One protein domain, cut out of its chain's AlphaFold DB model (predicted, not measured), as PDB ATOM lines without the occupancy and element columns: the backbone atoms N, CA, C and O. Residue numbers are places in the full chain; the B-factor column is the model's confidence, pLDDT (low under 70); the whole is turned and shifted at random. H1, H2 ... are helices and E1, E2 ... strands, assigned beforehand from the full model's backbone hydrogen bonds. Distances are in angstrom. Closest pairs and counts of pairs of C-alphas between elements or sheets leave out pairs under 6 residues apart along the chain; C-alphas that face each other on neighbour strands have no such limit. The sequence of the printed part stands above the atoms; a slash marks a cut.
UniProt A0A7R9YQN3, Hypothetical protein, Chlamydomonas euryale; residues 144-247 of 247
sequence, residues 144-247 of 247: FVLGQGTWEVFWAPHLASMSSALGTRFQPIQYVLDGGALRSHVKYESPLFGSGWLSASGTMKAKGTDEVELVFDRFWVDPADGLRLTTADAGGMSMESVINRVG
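Overview. This is residues 144 to 247 of the 247 residues of the protein "Hypothetical protein" of Chlamydomonas euryale (UniProt A0A7R9YQN3). A single twisted sheet of five strands makes the body, with its long hairpin E4 and E5 along one side, and two short helices are set at the sheet's margins, H1 only grazing it and H2 beside E5, with neither covering a face. A long loop, residues 223 to 238, leads from E5 to H2. The printed part has 104 residues, with E1, H1, E2, E3, E4, E5 and H2 in that order along the chain; the sheet runs E1, E2, E3, E4, E5, all antiparallel, and the class is mixed, helices and strands. The whole is compact, with a radius of gyration of the C-alphas of 14.5 A and spans of 44 by 31 by 23 A.

Along the chain. E1 is residues 149 to 153, 13.4 A long, and begins at C-alpha 149 at (-18.752, -52.876, -41.826). H1 is residues 157 to 166, 14.6 A. E2 is residues 173 to 178, 16.4 A, and E3 is residues 181 to 190, 29.1 A. E4, residues 194 to 207, is the longest strand at 38.6 A and begins at C-alpha 194 at (-19.088, -47.189, -12.850). E5 is residues 211 to 222, 31.2 A, and bends by 60 degrees at residue 217. H2 is residues 239 to 246, 11.1 A, and ends at C-alpha 246 at (-8.897, -40.256, -10.353).

Arrangement. E1 and E5 are the edge strands. E1 and E2 are antiparallel at 158 degrees, with N 151 and O 175 within hydrogen-bond range at 3.0 A. E2, E3, E4 and E5 form a meander, each strand the antiparallel neighbour of the one before, and each successive pair is a hairpin. Within hydrogen-bond range are N 176 and O 183 across E2 and E3, at 2.9 A, N 188 and O 196 across E3 and E4, at 2.8 A, and N 205 and O 213 across E4 and E5, at 3.0 A. H1 only grazes the sheet, with its residues 159 to 166, and H1 and E3 are near each other. H2 is on the sheet at a height over the sheet of 9.3 A, over none of the strands; its closest C-alpha pair with E5 is Trp 220 and Met 239, at 5.4 A. Residues 237 to 238 pair antiparallel with residues 220 to 221 of E5. H1 and H2 are apart. In both helices every O i to N i+4 pair is within hydrogen-bond range.

Size, cuts and confidence. The two C-alphas farthest apart are those of Thr 209 and Gly 247, 44.7 A. The printed part has no cut and ends at the chain's last residue. The link from E5 to H2 is long, with 16 residues. The mean pLDDT of the printed part is 82.3, and residues 229 to 237 and 239 to 247 are under 70.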
ATOM      1  N   PHE A 144      -8.823 -56.832 -45.295       84.56
ATOM      2  CA  PHE A 144      -9.269 -55.450 -45.449       84.56
ATOM      3  C   PHE A 144     -10.640 -55.336 -46.132       84.56
ATOM      4  O   PHE A 144     -11.457 -54.509 -45.727       84.56
ATOM      5  N   VAL A 145     -10.903 -56.168 -47.146       87.06
ATOM      6  CA  VAL A 145     -12.182 -56.190 -47.875       87.06
ATOM      7  C   VAL A 145     -13.280 -56.863 -47.049       87.06
ATOM      8  O   VAL A 145     -14.368 -56.314 -46.903       87.06
ATOM      9  N   LEU A 146     -12.993 -58.030 -46.472       87.69
ATOM     10  CA  LEU A 146     -13.939 -58.815 -45.674       87.69
ATOM     11  C   LEU A 146     -14.256 -58.166 -44.324       87.69
ATOM     12  O   LEU A 146     -15.329 -58.393 -43.774       87.69
ATOM     13  N   GLY A 147     -13.333 -57.366 -43.786       88.69
ATOM     14  CA  GLY A 147     -13.490 -56.682 -42.504       88.69
ATOM     15  C   GLY A 147     -14.345 -55.416 -42.554       88.69
ATOM     16  O   GLY A 147     -14.552 -54.811 -41.501       88.69
ATOM     17  N   GLN A 148     -14.806 -54.984 -43.737       92.31
ATOM     18  CA  GLN A 148     -15.652 -53.794 -43.882       92.31
ATOM     19  C   GLN A 148     -16.988 -53.974 -43.147       92.31
ATOM     20  O   GLN A 148     -17.559 -55.064 -43.105       92.31
ATOM     21  N   GLY A 149     -17.514 -52.881 -42.597       92.69
ATOM     22  CA  GLY A 149     -18.752 -52.876 -41.826       92.69
ATOM     23  C   GLY A 149     -18.514 -52.957 -40.319       92.69
ATOM     24  O   GLY A 149     -17.564 -52.382 -39.794       92.69
ATOM     25  N   THR A 150     -19.434 -53.601 -39.599       92.44
ATOM     26  CA  THR A 150     -19.417 -53.695 -38.130       92.44
ATOM     27  C   THR A 150     -19.309 -55.146 -37.690       92.44
ATOM     28  O   THR A 150     -20.055 -55.992 -38.180       92.44
ATOM     29  N   TRP A 151     -18.398 -55.428 -36.763       91.44
ATOM     30  CA  TRP A 151     -18.166 -56.764 -36.212       91.44
ATOM     31  C   TRP A 151     -17.771 -56.687 -34.739       91.44
ATOM     32  O   TRP A 151     -17.347 -55.642 -34.249       91.44
ATOM     33  N   GLU A 152     -17.918 -57.800 -34.029       89.81
ATOM     34  CA  GLU A 152     -17.605 -57.900 -32.604       89.81
ATOM     35  C   GLU A 152     -16.524 -58.952 -32.351       89.81
ATOM     36  O   GLU A 152     -16.504 -60.018 -32.968       89.81
ATOM     37  N   VAL A 153     -15.614 -58.653 -31.422       88.56
ATOM     38  CA  VAL A 153     -14.559 -59.566 -30.976       88.56
ATOM     39  C   VAL A 153     -14.955 -60.191 -29.658       88.56
ATOM     40  O   VAL A 153     -14.860 -59.573 -28.596       88.56
ATOM     41  N   PHE A 154     -15.336 -61.460 -29.739       84.31
ATOM     42  CA  PHE A 154     -15.689 -62.273 -28.579       84.31
ATOM     43  C   PHE A 154     -14.477 -62.948 -27.927       84.31
ATOM     44  O   PHE A 154     -14.558 -63.339 -26.766       84.31
ATOM     45  N   TRP A 155     -13.351 -63.051 -28.648       83.62
ATOM     46  CA  TRP A 155     -12.109 -63.643 -28.150       83.62
ATOM     47  C   TRP A 155     -10.923 -62.676 -28.264       83.62
ATOM     48  O   TRP A 155     -10.374 -62.452 -29.341       83.62
ATOM     49  N   ALA A 156     -10.524 -62.106 -27.132       85.25
ATOM     50  CA  ALA A 156      -9.416 -61.175 -26.968       85.25
ATOM     51  C   ALA A 156      -8.723 -61.438 -25.613       85.25
ATOM     52  O   ALA A 156      -9.001 -60.748 -24.629       85.25
ATOM     53  N   PRO A 157      -7.793 -62.412 -25.536       79.94
ATOM     54  CA  PRO A 157      -7.158 -62.825 -24.277       79.94
ATOM     55  C   PRO A 157      -6.517 -61.678 -23.487       79.94
ATOM     56  O   PRO A 157      -6.537 -61.665 -22.258       79.94
ATOM     57  N   HIS A 158      -5.983 -60.681 -24.193       78.50
ATOM     58  CA  HIS A 158      -5.376 -59.507 -23.572       78.50
ATOM     59  C   HIS A 158      -6.396 -58.648 -22.804       78.50
ATOM     60  O   HIS A 158      -6.046 -58.099 -21.761       78.50
ATOM     61  N   LEU A 159      -7.662 -58.577 -23.241       78.62
ATOM     62  CA  LEU A 159      -8.714 -57.888 -22.485       78.62
ATOM     63  C   LEU A 159      -9.019 -58.591 -21.169       78.62
ATOM     64  O   LEU A 159      -9.231 -57.917 -20.168       78.62
ATOM     65  N   ALA A 160      -9.012 -59.926 -21.149       79.94
ATOM     66  CA  ALA A 160      -9.207 -60.684 -19.917       79.94
ATOM     67  C   ALA A 160      -8.071 -60.410 -18.917       79.94
ATOM     68  O   ALA A 160      -8.315 -60.202 -17.729       79.94
ATOM     69  N   SER A 161      -6.827 -60.327 -19.404       81.75
ATOM     70  CA  SER A 161      -5.678 -59.952 -18.571       81.75
ATOM     71  C   SER A 161      -5.807 -58.531 -18.008       81.75
ATOM     72  O   SER A 161      -5.626 -58.334 -16.807       81.75
ATOM     73  N   MET A 162      -6.171 -57.549 -18.841       79.00
ATOM     74  CA  MET A 162      -6.407 -56.172 -18.381       79.00
ATOM     75  C   MET A 162      -7.582 -56.087 -17.404       79.00
ATOM     76  O   MET A 162      -7.509 -55.373 -16.407       79.00
ATOM     77  N   SER A 163      -8.653 -56.834 -17.672       81.12
ATOM     78  CA  SER A 163      -9.845 -56.892 -16.832       81.12
ATOM     79  C   SER A 163      -9.511 -57.337 -15.413       81.12
ATOM     80  O   SER A 163      -9.909 -56.677 -14.452       81.12
ATOM     81  N   SER A 164      -8.708 -58.399 -15.291       79.19
ATOM     82  CA  SER A 164      -8.215 -58.910 -14.010       79.19
ATOM     83  C   SER A 164      -7.374 -57.870 -13.263       79.19
ATOM     84  O   SER A 164      -7.594 -57.627 -12.078       79.19
ATOM     85  N   ALA A 165      -6.468 -57.182 -13.964       79.56
ATOM     86  CA  ALA A 165      -5.603 -56.167 -13.359       79.56
ATOM     87  C   ALA A 165      -6.370 -54.930 -12.852       79.56
ATOM     88  O   ALA A 165      -5.968 -54.316 -11.866       79.56
ATOM     89  N   LEU A 166      -7.461 -54.559 -13.526       79.69
ATOM     90  CA  LEU A 166      -8.228 -53.341 -13.248       79.69
ATOM     91  C   LEU A 166      -9.523 -53.594 -12.467       79.69
ATOM     92  O   LEU A 166     -10.274 -52.648 -12.226       79.69
ATOM     93  N   GLY A 167      -9.840 -54.851 -12.137       83.44
ATOM     94  CA  GLY A 167     -11.136 -55.223 -11.557       83.44
ATOM     95  C   GLY A 167     -12.324 -54.739 -12.398       83.44
ATOM     96  O   GLY A 167     -13.362 -54.374 -11.853       83.44
ATOM     97  N   THR A 168     -12.142 -54.649 -13.716       85.81
ATOM     98  CA  THR A 168     -13.089 -54.022 -14.648       85.81
ATOM     99  C   THR A 168     -13.464 -55.034 -15.710       85.81
ATOM    100  O   THR A 168     -12.582 -55.549 -16.386       85.81
ATOM    101  N   ARG A 169     -14.746 -55.344 -15.886       87.69
ATOM    102  CA  ARG A 169     -15.198 -56.281 -16.920       87.69
ATOM    103  C   ARG A 169     -15.395 -55.533 -18.232       87.69
ATOM    104  O   ARG A 169     -16.080 -54.518 -18.268       87.69
ATOM    105  N   PHE A 170     -14.816 -56.054 -19.305       89.75
ATOM    106  CA  PHE A 170     -15.041 -55.578 -20.668       89.75
ATOM    107  C   PHE A 170     -16.004 -56.515 -21.398       89.75
ATOM    108  O   PHE A 170     -15.809 -57.735 -21.376       89.75
ATOM    109  N   GLN A 171     -17.023 -55.948 -22.036       89.12
ATOM    110  CA  GLN A 171     -17.882 -56.640 -23.002       89.12
ATOM    111  C   GLN A 171     -17.100 -56.912 -24.309       89.12
ATOM    112  O   GLN A 171     -15.985 -56.400 -24.459       89.12
ATOM    113  N   PRO A 172     -17.623 -57.715 -25.256       88.62
ATOM    114  CA  PRO A 172     -17.012 -57.870 -26.577       88.62
ATOM    115  C   PRO A 172     -16.701 -56.516 -27.234       88.62
ATOM    116  O   PRO A 172     -17.487 -55.571 -27.128       88.62
ATOM    117  N   ILE A 173     -15.540 -56.404 -27.889       90.94
ATOM    118  CA  ILE A 173     -15.159 -55.156 -28.572       90.94
ATOM    119  C   ILE A 173     -15.931 -55.080 -29.880       90.94
ATOM    120  O   ILE A 173     -15.766 -55.952 -30.729       90.94
ATOM    121  N   GLN A 174     -16.692 -54.015 -30.080       92.44
ATOM    122  CA  GLN A 174     -17.270 -53.689 -31.373       92.44
ATOM    123  C   GLN A 174     -16.264 -52.896 -32.205       92.44
ATOM    124  O   GLN A 174     -15.742 -51.878 -31.756       92.44
ATOM    125  N   TYR A 175     -16.022 -53.336 -33.433       92.62
ATOM    126  CA  TYR A 175     -15.242 -52.620 -34.428       92.62
ATOM    127  C   TYR A 175     -16.133 -52.156 -35.570       92.62
ATOM    128  O   TYR A 175     -17.050 -52.861 -35.991       92.62
ATOM    129  N   VAL A 176     -15.827 -50.972 -36.091       93.69
ATOM    130  CA  VAL A 176     -16.437 -50.418 -37.298       93.69
ATOM    131  C   VAL A 176     -15.320 -50.037 -38.254       93.69
ATOM    132  O   VAL A 176     -14.508 -49.169 -37.929       93.69
ATOM    133  N   LEU A 177     -15.289 -50.671 -39.422       93.00
ATOM    134  CA  LEU A 177     -14.383 -50.342 -40.514       93.00
ATOM    135  C   LEU A 177     -15.188 -49.778 -41.684       93.00
ATOM    136  O   LEU A 177     -16.090 -50.440 -42.197       93.00
ATOM    137  N   ASP A 178     -14.846 -48.565 -42.100       93.81
ATOM    138  CA  ASP A 178     -15.448 -47.896 -43.252       93.81
ATOM    139  C   ASP A 178     -14.337 -47.293 -44.116       93.81
ATOM    140  O   ASP A 178     -13.664 -46.323 -43.739       93.81
ATOM    141  N   GLY A 179     -14.061 -47.951 -45.241       92.88
ATOM    142  CA  GLY A 179     -12.872 -47.689 -46.038       92.88
ATOM    143  C   GLY A 179     -11.615 -47.971 -45.217       92.88
ATOM    144  O   GLY A 179     -11.398 -49.094 -44.766       92.88
ATOM    145  N   GLY A 180     -10.773 -46.951 -45.033       92.56
ATOM    146  CA  GLY A 180      -9.564 -47.032 -44.205       92.56
ATOM    147  C   GLY A 180      -9.751 -46.567 -42.759       92.56
ATOM    148  O   GLY A 180      -8.797 -46.640 -41.988       92.56
ATOM    149  N   ALA A 181     -10.930 -46.059 -42.385       94.69
ATOM    150  CA  ALA A 181     -11.195 -45.548 -41.045       94.69
ATOM    151  C   ALA A 181     -11.676 -46.674 -40.127       94.69
ATOM    152  O   ALA A 181     -12.644 -47.366 -40.441       94.69
ATOM    153  N   LEU A 182     -11.022 -46.825 -38.976       94.31
ATOM    154  CA  LEU A 182     -11.349 -47.832 -37.976       94.31
ATOM    155  C   LEU A 182     -11.816 -47.160 -36.687       94.31
ATOM    156  O   LEU A 182     -11.175 -46.234 -36.189       94.31
ATOM    157  N   ARG A 183     -12.905 -47.657 -36.115       94.56
ATOM    158  CA  ARG A 183     -13.336 -47.335 -34.753       94.56
ATOM    159  C   ARG A 183     -13.461 -48.615 -33.948       94.56
ATOM    160  O   ARG A 183     -13.877 -49.635 -34.490       94.56
ATOM    161  N   SER A 184     -13.109 -48.552 -32.674       93.62
ATOM    162  CA  SER A 184     -13.355 -49.611 -31.707       93.62
ATOM    163  C   SER A 184     -14.096 -49.050 -30.502       93.62
ATOM    164  O   SER A 184     -13.836 -47.930 -30.060       93.62
ATOM    165  N   HIS A 185     -15.036 -49.827 -29.990       93.69
ATOM    166  CA  HIS A 185     -15.869 -49.481 -28.852       93.69
ATOM    167  C   HIS A 185     -15.959 -50.696 -27.944       93.69
ATOM    168  O   HIS A 185     -16.338 -51.782 -28.379       93.69
ATOM    169  N   VAL A 186     -15.621 -50.524 -26.673       92.44
ATOM    170  CA  VAL A 186     -15.756 -51.580 -25.678       92.44
ATOM    171  C   VAL A 186     -16.488 -51.040 -24.465       92.44
ATOM    172  O   VAL A 186     -16.075 -50.051 -23.857       92.44
ATOM    173  N   LYS A 187     -17.603 -51.684 -24.115       91.69
ATOM    174  CA  LYS A 187     -18.321 -51.360 -22.887       91.69
ATOM    175  C   LYS A 187     -17.538 -51.919 -21.706       91.69
ATOM    176  O   LYS A 187     -17.137 -53.084 -21.728       91.69
ATOM    177  N   TYR A 188     -17.320 -51.093 -20.694       91.00
ATOM    178  CA  TYR A 188     -16.678 -51.488 -19.451       91.00
ATOM    179  C   TYR A 188     -17.643 -51.354 -18.275       91.00
ATOM    180  O   TYR A 188     -18.516 -50.485 -18.250       91.00
ATOM    181  N   GLU A 189     -17.447 -52.209 -17.283       90.06
ATOM    182  CA  GLU A 189     -18.149 -52.189 -16.006       90.06
ATOM    183  C   GLU A 189     -17.116 -52.326 -14.889       90.06
ATOM    184  O   GLU A 189     -16.401 -53.326 -14.800       90.06
ATOM    185  N   SER A 190     -17.008 -51.298 -14.049       85.94
ATOM    186  CA  SER A 190     -16.065 -51.242 -12.938       85.94
ATOM    187  C   SER A 190     -16.795 -50.900 -11.638       85.94
ATOM    188  O   SER A 190     -17.511 -49.898 -11.590       85.94
ATOM    189  N   PRO A 191     -16.570 -51.645 -10.541       83.25
ATOM    190  CA  PRO A 191     -17.090 -51.274  -9.226       83.25
ATOM    191  C   PRO A 191     -16.589 -49.907  -8.735       83.25
ATOM    192  O   PRO A 191     -17.246 -49.278  -7.911       83.25
ATOM    193  N   LEU A 192     -15.425 -49.457  -9.220       80.75
ATOM    194  CA  LEU A 192     -14.777 -48.217  -8.783       80.75
ATOM    195  C   LEU A 192     -15.153 -47.006  -9.642       80.75
ATOM    196  O   LEU A 192     -15.268 -45.902  -9.119       80.75
ATOM    197  N   PHE A 193     -15.339 -47.206 -10.949       76.25
ATOM    198  CA  PHE A 193     -15.513 -46.113 -11.917       76.25
ATOM    199  C   PHE A 193     -16.882 -46.109 -12.609       76.25
ATOM    200  O   PHE A 193     -17.121 -45.273 -13.479       76.25
ATOM    201  N   GLY A 194     -17.779 -47.020 -12.224       88.12
ATOM    202  CA  GLY A 194     -19.088 -47.189 -12.850       88.12
ATOM    203  C   GLY A 194     -19.018 -47.932 -14.186       88.12
ATOM    204  O   GLY A 194     -18.066 -48.666 -14.467       88.12
ATOM    205  N   SER A 195     -20.052 -47.756 -15.001       90.94
ATOM    206  CA  SER A 195     -20.140 -48.262 -16.372       90.94
ATOM    207  C   SER A 195     -19.830 -47.165 -17.388       90.94
ATOM    208  O   SER A 195     -19.978 -45.975 -17.111       90.94
ATOM    209  N   GLY A 196     -19.398 -47.568 -18.579       91.56
ATOM    210  CA  GLY A 196     -19.221 -46.658 -19.704       91.56
ATOM    211  C   GLY A 196     -18.655 -47.360 -20.929       91.56
ATOM    212  O   GLY A 196     -18.612 -48.589 -21.004       91.56
ATOM    213  N   TRP A 197     -18.192 -46.570 -21.888       92.56
ATOM    214  CA  TRP A 197     -17.563 -47.028 -23.117       92.56
ATOM    215  C   TRP A 197     -16.148 -46.481 -23.221       92.56
ATOM    216  O   TRP A 197     -15.931 -45.274 -23.150       92.56
ATOM    217  N   LEU A 198     -15.188 -47.370 -23.445       91.31
ATOM    218  CA  LEU A 198     -13.853 -47.008 -23.891       91.31
ATOM    219  C   LEU A 198     -13.840 -47.118 -25.413       91.31
ATOM    220  O   LEU A 198     -14.133 -48.175 -25.971       91.31
ATOM    221  N   SER A 199     -13.535 -46.014 -26.078       92.88
ATOM    222  CA  SER A 199     -13.560 -45.938 -27.532       92.88
ATOM    223  C   SER A 199     -12.214 -45.491 -28.076       92.88
ATOM    224  O   SER A 199     -11.525 -44.673 -27.461       92.88
ATOM    225  N   ALA A 200     -11.856 -46.010 -29.245       93.00
ATOM    226  CA  ALA A 200     -10.701 -45.561 -29.999       93.00
ATOM    227  C   ALA A 200     -11.061 -45.363 -31.472       93.00
ATOM    228  O   ALA A 200     -11.912 -46.061 -32.025       93.00
ATOM    229  N   SER A 201     -10.396 -44.418 -32.127       94.19
ATOM    230  CA  SER A 201     -10.456 -44.264 -33.579       94.19
ATOM    231  C   SER A 201      -9.066 -44.261 -34.173       94.19
ATOM    232  O   SER A 201      -8.080 -43.957 -33.501       94.19
ATOM    233  N   GLY A 202      -9.007 -44.613 -35.444       94.12
ATOM    234  CA  GLY A 202      -7.761 -44.792 -36.135       94.12
ATOM    235  C   GLY A 202      -7.951 -45.165 -37.590       94.12
ATOM    236  O   GLY A 202      -8.991 -44.915 -38.201       94.12
ATOM    237  N   THR A 203      -6.926 -45.802 -38.133       94.81
ATOM    238  CA  THR A 203      -6.908 -46.291 -39.505       94.81
ATOM    239  C   THR A 203      -6.472 -47.744 -39.569       94.81
ATOM    240  O   THR A 203      -5.716 -48.223 -38.723       94.81
ATOM    241  N   MET A 204      -6.958 -48.436 -40.594       92.62
ATOM    242  CA  MET A 204      -6.511 -49.768 -40.971       92.62
ATOM    243  C   MET A 204      -6.048 -49.739 -42.423       92.62
ATOM    244  O   MET A 204      -6.688 -49.113 -43.268       92.62
ATOM    245  N   LYS A 205      -4.948 -50.420 -42.731       89.44
ATOM    246  CA  LYS A 205      -4.486 -50.620 -44.111       89.44
ATOM    247  C   LYS A 205      -3.717 -51.929 -44.236       89.44
ATOM    248  O   LYS A 205      -3.039 -52.342 -43.298       89.44
ATOM    249  N   ALA A 206      -3.787 -52.563 -45.401       87.12
ATOM    250  CA  ALA A 206      -2.915 -53.689 -45.713       87.12
ATOM    251  C   ALA A 206      -1.449 -53.225 -45.776       87.12
ATOM    252  O   ALA A 206      -1.144 -52.143 -46.286       87.12
ATOM    253  N   LYS A 207      -0.542 -54.045 -45.250       86.38
ATOM    254  CA  LYS A 207       0.898 -53.807 -45.232       86.38
ATOM    255  C   LYS A 207       1.600 -55.059 -45.743       86.38
ATOM    256  O   LYS A 207       1.872 -55.988 -44.999       86.38
ATOM    257  N   GLY A 208       1.896 -55.083 -47.037       83.38
ATOM    258  CA  GLY A 208       2.408 -56.291 -47.683       83.38
ATOM    259  C   GLY A 208       1.303 -57.322 -47.920       83.38
ATOM    260  O   GLY A 208       0.148 -56.957 -48.122       83.38
ATOM    261  N   THR A 209       1.681 -58.598 -47.951       82.38
ATOM    262  CA  THR A 209       0.803 -59.704 -48.362       82.38
ATOM    263  C   THR A 209       0.123 -60.411 -47.184       82.38
ATOM    264  O   THR A 209      -1.007 -60.874 -47.324       82.38
ATOM    265  N   ASP A 210       0.756 -60.440 -46.005       83.06
ATOM    266  CA  ASP A 210       0.278 -61.184 -44.830       83.06
ATOM    267  C   ASP A 210       0.091 -60.342 -43.550       83.06
ATOM    268  O   ASP A 210      -0.233 -60.901 -42.503       83.06
ATOM    269  N   GLU A 211       0.238 -59.014 -43.614       86.06
ATOM    270  CA  GLU A 211       0.086 -58.111 -42.464       86.06
ATOM    271  C   GLU A 211      -0.920 -56.976 -42.737       86.06
ATOM    272  O   GLU A 211      -1.013 -56.422 -43.832       86.06
ATOM    273  N   VAL A 212      -1.674 -56.598 -41.703       87.75
ATOM    274  CA  VAL A 212      -2.522 -55.397 -41.669       87.75
ATOM    275  C   VAL A 212      -2.000 -54.465 -40.583       87.75
ATOM    276  O   VAL A 212      -1.767 -54.880 -39.450       87.75
ATOM    277  N   GLU A 213      -1.818 -53.193 -40.926       91.38
ATOM    278  CA  GLU A 213      -1.403 -52.152 -39.992       91.38
ATOM    279  C   GLU A 213      -2.637 -51.444 -39.428       91.38
ATOM    280  O   GLU A 213      -3.457 -50.907 -40.176       91.38
ATOM    281  N   LEU A 214      -2.737 -51.444 -38.099       92.06
ATOM    282  CA  LEU A 214      -3.767 -50.768 -37.314       92.06
ATOM    283  C   LEU A 214      -3.109 -49.611 -36.559       92.06
ATOM    284  O   LEU A 214      -2.175 -49.834 -35.787       92.06
ATOM    285  N   VAL A 215      -3.589 -48.385 -36.763       93.25
ATOM    286  CA  VAL A 215      -3.062 -47.187 -36.093       93.25
ATOM    287  C   VAL A 215      -4.201 -46.458 -35.406       93.25
ATOM    288  O   VAL A 215      -5.011 -45.843 -36.089       93.25
ATOM    289  N   PHE A 216      -4.244 -46.495 -34.076       92.44
ATOM    290  CA  PHE A 216      -5.167 -45.688 -33.275       92.44
ATOM    291  C   PHE A 216      -4.508 -44.371 -32.879       92.44
ATOM    292  O   PHE A 216      -3.414 -44.370 -32.314       92.44
ATOM    293  N   ASP A 217      -5.173 -43.260 -33.175       92.00
ATOM    294  CA  ASP A 217      -4.671 -41.906 -32.929       92.00
ATOM    295  C   ASP A 217      -5.541 -41.111 -31.946       92.00
ATOM    296  O   ASP A 217      -5.128 -40.051 -31.478       92.00
ATOM    297  N   ARG A 218      -6.731 -41.618 -31.594       90.50
ATOM    298  CA  ARG A 218      -7.638 -40.981 -30.630       90.50
ATOM    299  C   ARG A 218      -8.262 -42.017 -29.715       90.50
ATOM    300  O   ARG A 218      -8.683 -43.077 -30.169       90.50
ATOM    301  N   PHE A 219      -8.381 -41.649 -28.445       90.62
ATOM    302  CA  PHE A 219      -8.982 -42.456 -27.391       90.62
ATOM    303  C   PHE A 219      -9.863 -41.570 -26.520       90.62
ATOM    304  O   PHE A 219      -9.468 -40.456 -26.164       90.62
ATOM    305  N   TRP A 220     -11.043 -42.058 -26.163       89.56
ATOM    306  CA  TRP A 220     -11.948 -41.342 -25.277       89.56
ATOM    307  C   TRP A 220     -12.794 -42.304 -24.453       89.56
ATOM    308  O   TRP A 220     -12.997 -43.467 -24.814       89.56
ATOM    309  N   VAL A 221     -13.286 -41.785 -23.335       87.62
ATOM    310  CA  VAL A 221     -14.232 -42.474 -22.464       87.62
ATOM    311  C   VAL A 221     -15.570 -41.753 -22.534       87.62
ATOM    312  O   VAL A 221     -15.642 -40.536 -22.335       87.62
ATOM    313  N   ASP A 222     -16.626 -42.514 -22.798       87.12
ATOM    314  CA  ASP A 222     -18.005 -42.054 -22.699       87.12
ATOM    315  C   ASP A 222     -18.664 -42.711 -21.476       87.12
ATOM    316  O   ASP A 222     -18.888 -43.921 -21.486       87.12
ATOM    317  N   PRO A 223     -18.957 -41.958 -20.402       82.38
ATOM    318  CA  PRO A 223     -19.620 -42.501 -19.218       82.38
ATOM    319  C   PRO A 223     -21.123 -42.753 -19.435       82.38
ATOM    320  O   PRO A 223     -21.809 -43.163 -18.503       82.38
ATOM    321  N   ALA A 224     -21.674 -42.462 -20.618       79.69
ATOM    322  CA  ALA A 224     -23.062 -42.774 -20.921       79.69
ATOM    323  C   ALA A 224     -23.284 -44.290 -21.047       79.69
ATOM    324  O   ALA A 224     -22.450 -45.021 -21.575       79.69
ATOM    325  N   ASP A 225     -24.463 -44.763 -20.642       74.12
ATOM    326  CA  ASP A 225     -24.826 -46.179 -20.801       74.12
ATOM    327  C   ASP A 225     -25.006 -46.589 -22.276       74.12
ATOM    328  O   ASP A 225     -24.822 -47.760 -22.628       74.12
ATOM    329  N   GLY A 226     -25.345 -45.632 -23.148       75.19
ATOM    330  CA  GLY A 226     -25.541 -45.838 -24.583       75.19
ATOM    331  C   GLY A 226     -24.323 -45.431 -25.409       75.19
ATOM    332  O   GLY A 226     -23.762 -44.359 -25.195       75.19
ATOM    333  N   LEU A 227     -23.955 -46.266 -26.386       74.75
ATOM    334  CA  LEU A 227     -22.838 -45.989 -27.286       74.75
ATOM    335  C   LEU A 227     -23.139 -44.787 -28.191       74.75
ATOM    336  O   LEU A 227     -24.079 -44.812 -28.989       74.75
ATOM    337  N   ARG A 228     -22.285 -43.763 -28.137       70.12
ATOM    338  CA  ARG A 228     -22.279 -42.660 -29.103       70.12
ATOM    339  C   ARG A 228     -21.292 -42.973 -30.228       70.12
ATOM    340  O   ARG A 228     -20.087 -42.797 -30.084       70.12
ATOM    341  N   LEU A 229     -21.817 -43.432 -31.368       62.34
ATOM    342  CA  LEU A 229     -21.025 -43.800 -32.561       62.34
ATOM    343  C   LEU A 229     -20.250 -42.622 -33.165       62.34
ATOM    344  O   LEU A 229     -19.231 -42.789 -33.834       62.34
ATOM    345  N   THR A 230     -20.748 -41.417 -32.934       55.66
ATOM    346  CA  THR A 230     -20.112 -40.162 -33.301       55.66
ATOM    347  C   THR A 230     -19.944 -39.385 -32.021       55.66
ATOM    348  O   THR A 230     -20.942 -38.882 -31.520       55.66
ATOM    349  N   THR A 231     -18.725 -39.325 -31.471       50.81
ATOM    350  CA  THR A 231     -18.101 -38.066 -31.017       50.81
ATOM    351  C   THR A 231     -16.876 -38.254 -30.118       50.81
ATOM    352  O   THR A 231     -16.979 -38.674 -28.971       50.81
ATOM    353  N   ALA A 232     -15.732 -37.761 -30.595       48.12
ATOM    354  CA  ALA A 232     -14.797 -37.068 -29.709       48.12
ATOM    355  C   ALA A 232     -15.339 -35.666 -29.317       48.12
ATOM    356  O   ALA A 232     -14.962 -35.132 -28.282       48.12
ATOM    357  N   ASP A 233     -16.281 -35.102 -30.094       48.19
ATOM    358  CA  ASP A 233     -16.682 -33.684 -30.013       48.19
ATOM    359  C   ASP A 233     -17.939 -33.358 -29.163       48.19
ATOM    360  O   ASP A 233     -18.230 -32.188 -28.937       48.19
ATOM    361  N   ALA A 234     -18.697 -34.339 -28.651       48.81
ATOM    362  CA  ALA A 234     -19.961 -34.132 -27.913       48.81
ATOM    363  C   ALA A 234     -19.873 -34.588 -26.450       48.81
ATOM    364  O   ALA A 234     -20.790 -35.206 -25.900       48.81
ATOM    365  N   GLY A 235     -18.753 -34.253 -25.809       54.12
ATOM    366  CA  GLY A 235     -18.592 -34.373 -24.359       54.12
ATOM    367  C   GLY A 235     -17.970 -35.679 -23.869       54.12
ATOM    368  O   GLY A 235     -18.053 -35.962 -22.675       54.12
ATOM    369  N   GLY A 236     -17.336 -36.460 -24.750       56.78
ATOM    370  CA  GLY A 236     -16.433 -37.531 -24.328       56.78
ATOM    371  C   GLY A 236     -15.223 -36.946 -23.592       56.78
ATOM    372  O   GLY A 236     -14.694 -35.905 -23.983       56.78
ATOM    373  N   MET A 237     -14.783 -37.591 -22.511       63.81
ATOM    374  CA  MET A 237     -13.565 -37.167 -21.819       63.81
ATOM    375  C   MET A 237     -12.353 -37.791 -22.509       63.81
ATOM    376  O   MET A 237     -12.317 -39.002 -22.747       63.81
ATOM    377  N   SER A 238     -11.337 -36.970 -22.789       73.12
ATOM    378  CA  SER A 238      -9.998 -37.472 -23.120       73.12
ATOM    379  C   SER A 238      -9.530 -38.430 -22.020       73.12
ATOM    380  O   SER A 238      -9.756 -38.173 -20.832       73.12
ATOM    381  N   MET A 239      -8.837 -39.504 -22.405       65.75
ATOM    382  CA  MET A 239      -8.242 -40.457 -21.460       65.75
ATOM    383  C   MET A 239      -7.360 -39.749 -20.415       65.75
ATOM    384  O   MET A 239      -7.406 -40.084 -19.233       65.75
ATOM    385  N   GLU A 240      -6.620 -38.715 -20.822       67.06
ATOM    386  CA  GLU A 240      -5.777 -37.913 -19.925       67.06
ATOM    387  C   GLU A 240      -6.609 -37.182 -18.864       67.06
ATOM    388  O   GLU A 240      -6.234 -37.125 -17.693       67.06
ATOM    389  N   SER A 241      -7.786 -36.677 -19.246       68.50
ATOM    390  CA  SER A 241      -8.707 -36.015 -18.321       68.50
ATOM    391  C   SER A 241      -9.330 -36.989 -17.322       68.50
ATOM    392  O   SER A 241      -9.598 -36.594 -16.189       68.50
ATOM    393  N   VAL A 242      -9.584 -38.239 -17.721       63.72
ATOM    394  CA  VAL A 242     -10.089 -39.277 -16.808       63.72
ATOM    395  C   VAL A 242      -9.018 -39.641 -15.786       63.72
ATOM    396  O   VAL A 242      -9.304 -39.691 -14.593       63.72
ATOM    397  N   ILE A 243      -7.774 -39.820 -16.236       63.78
ATOM    398  CA  ILE A 243      -6.636 -40.140 -15.364       63.78
ATOM    399  C   ILE A 243      -6.431 -39.038 -14.315       63.78
ATOM    400  O   ILE A 243      -6.346 -39.340 -13.127       63.78
ATOM    401  N   ASN A 244      -6.445 -37.766 -14.726       67.94
ATOM    402  CA  ASN A 244      -6.258 -36.622 -13.823       67.94
ATOM    403  C   ASN A 244      -7.398 -36.413 -12.815       67.94
ATOM    404  O   ASN A 244      -7.239 -35.652 -11.868       67.94
ATOM    405  N   ARG A 245      -8.564 -37.032 -13.024       63.00
ATOM    406  CA  ARG A 245      -9.709 -36.932 -12.106       63.00
ATOM    407  C   ARG A 245      -9.677 -37.992 -11.003       63.00
ATOM    408  O   ARG A 245     -10.384 -37.853 -10.008       63.00
ATOM    409  N   VAL A 246      -8.930 -39.070 -11.220       54.97
ATOM    410  CA  VAL A 246      -8.897 -40.256 -10.353       54.97
ATOM    411  C   VAL A 246      -7.621 -40.314  -9.497       54.97
ATOM    412  O   VAL A 246      -7.612 -41.007  -8.479       54.97
ATOM    413  N   GLY A 247      -6.563 -39.596  -9.891       44.03
ATOM    414  CA  GLY A 247      -5.370 -39.339  -9.071       44.03
ATOM    415  C   GLY A 247      -5.492 -38.065  -8.245       44.03
ATOM    416  O   GLY A 247      -4.823 -38.014  -7.191       44.03
TER     417      GLY A 247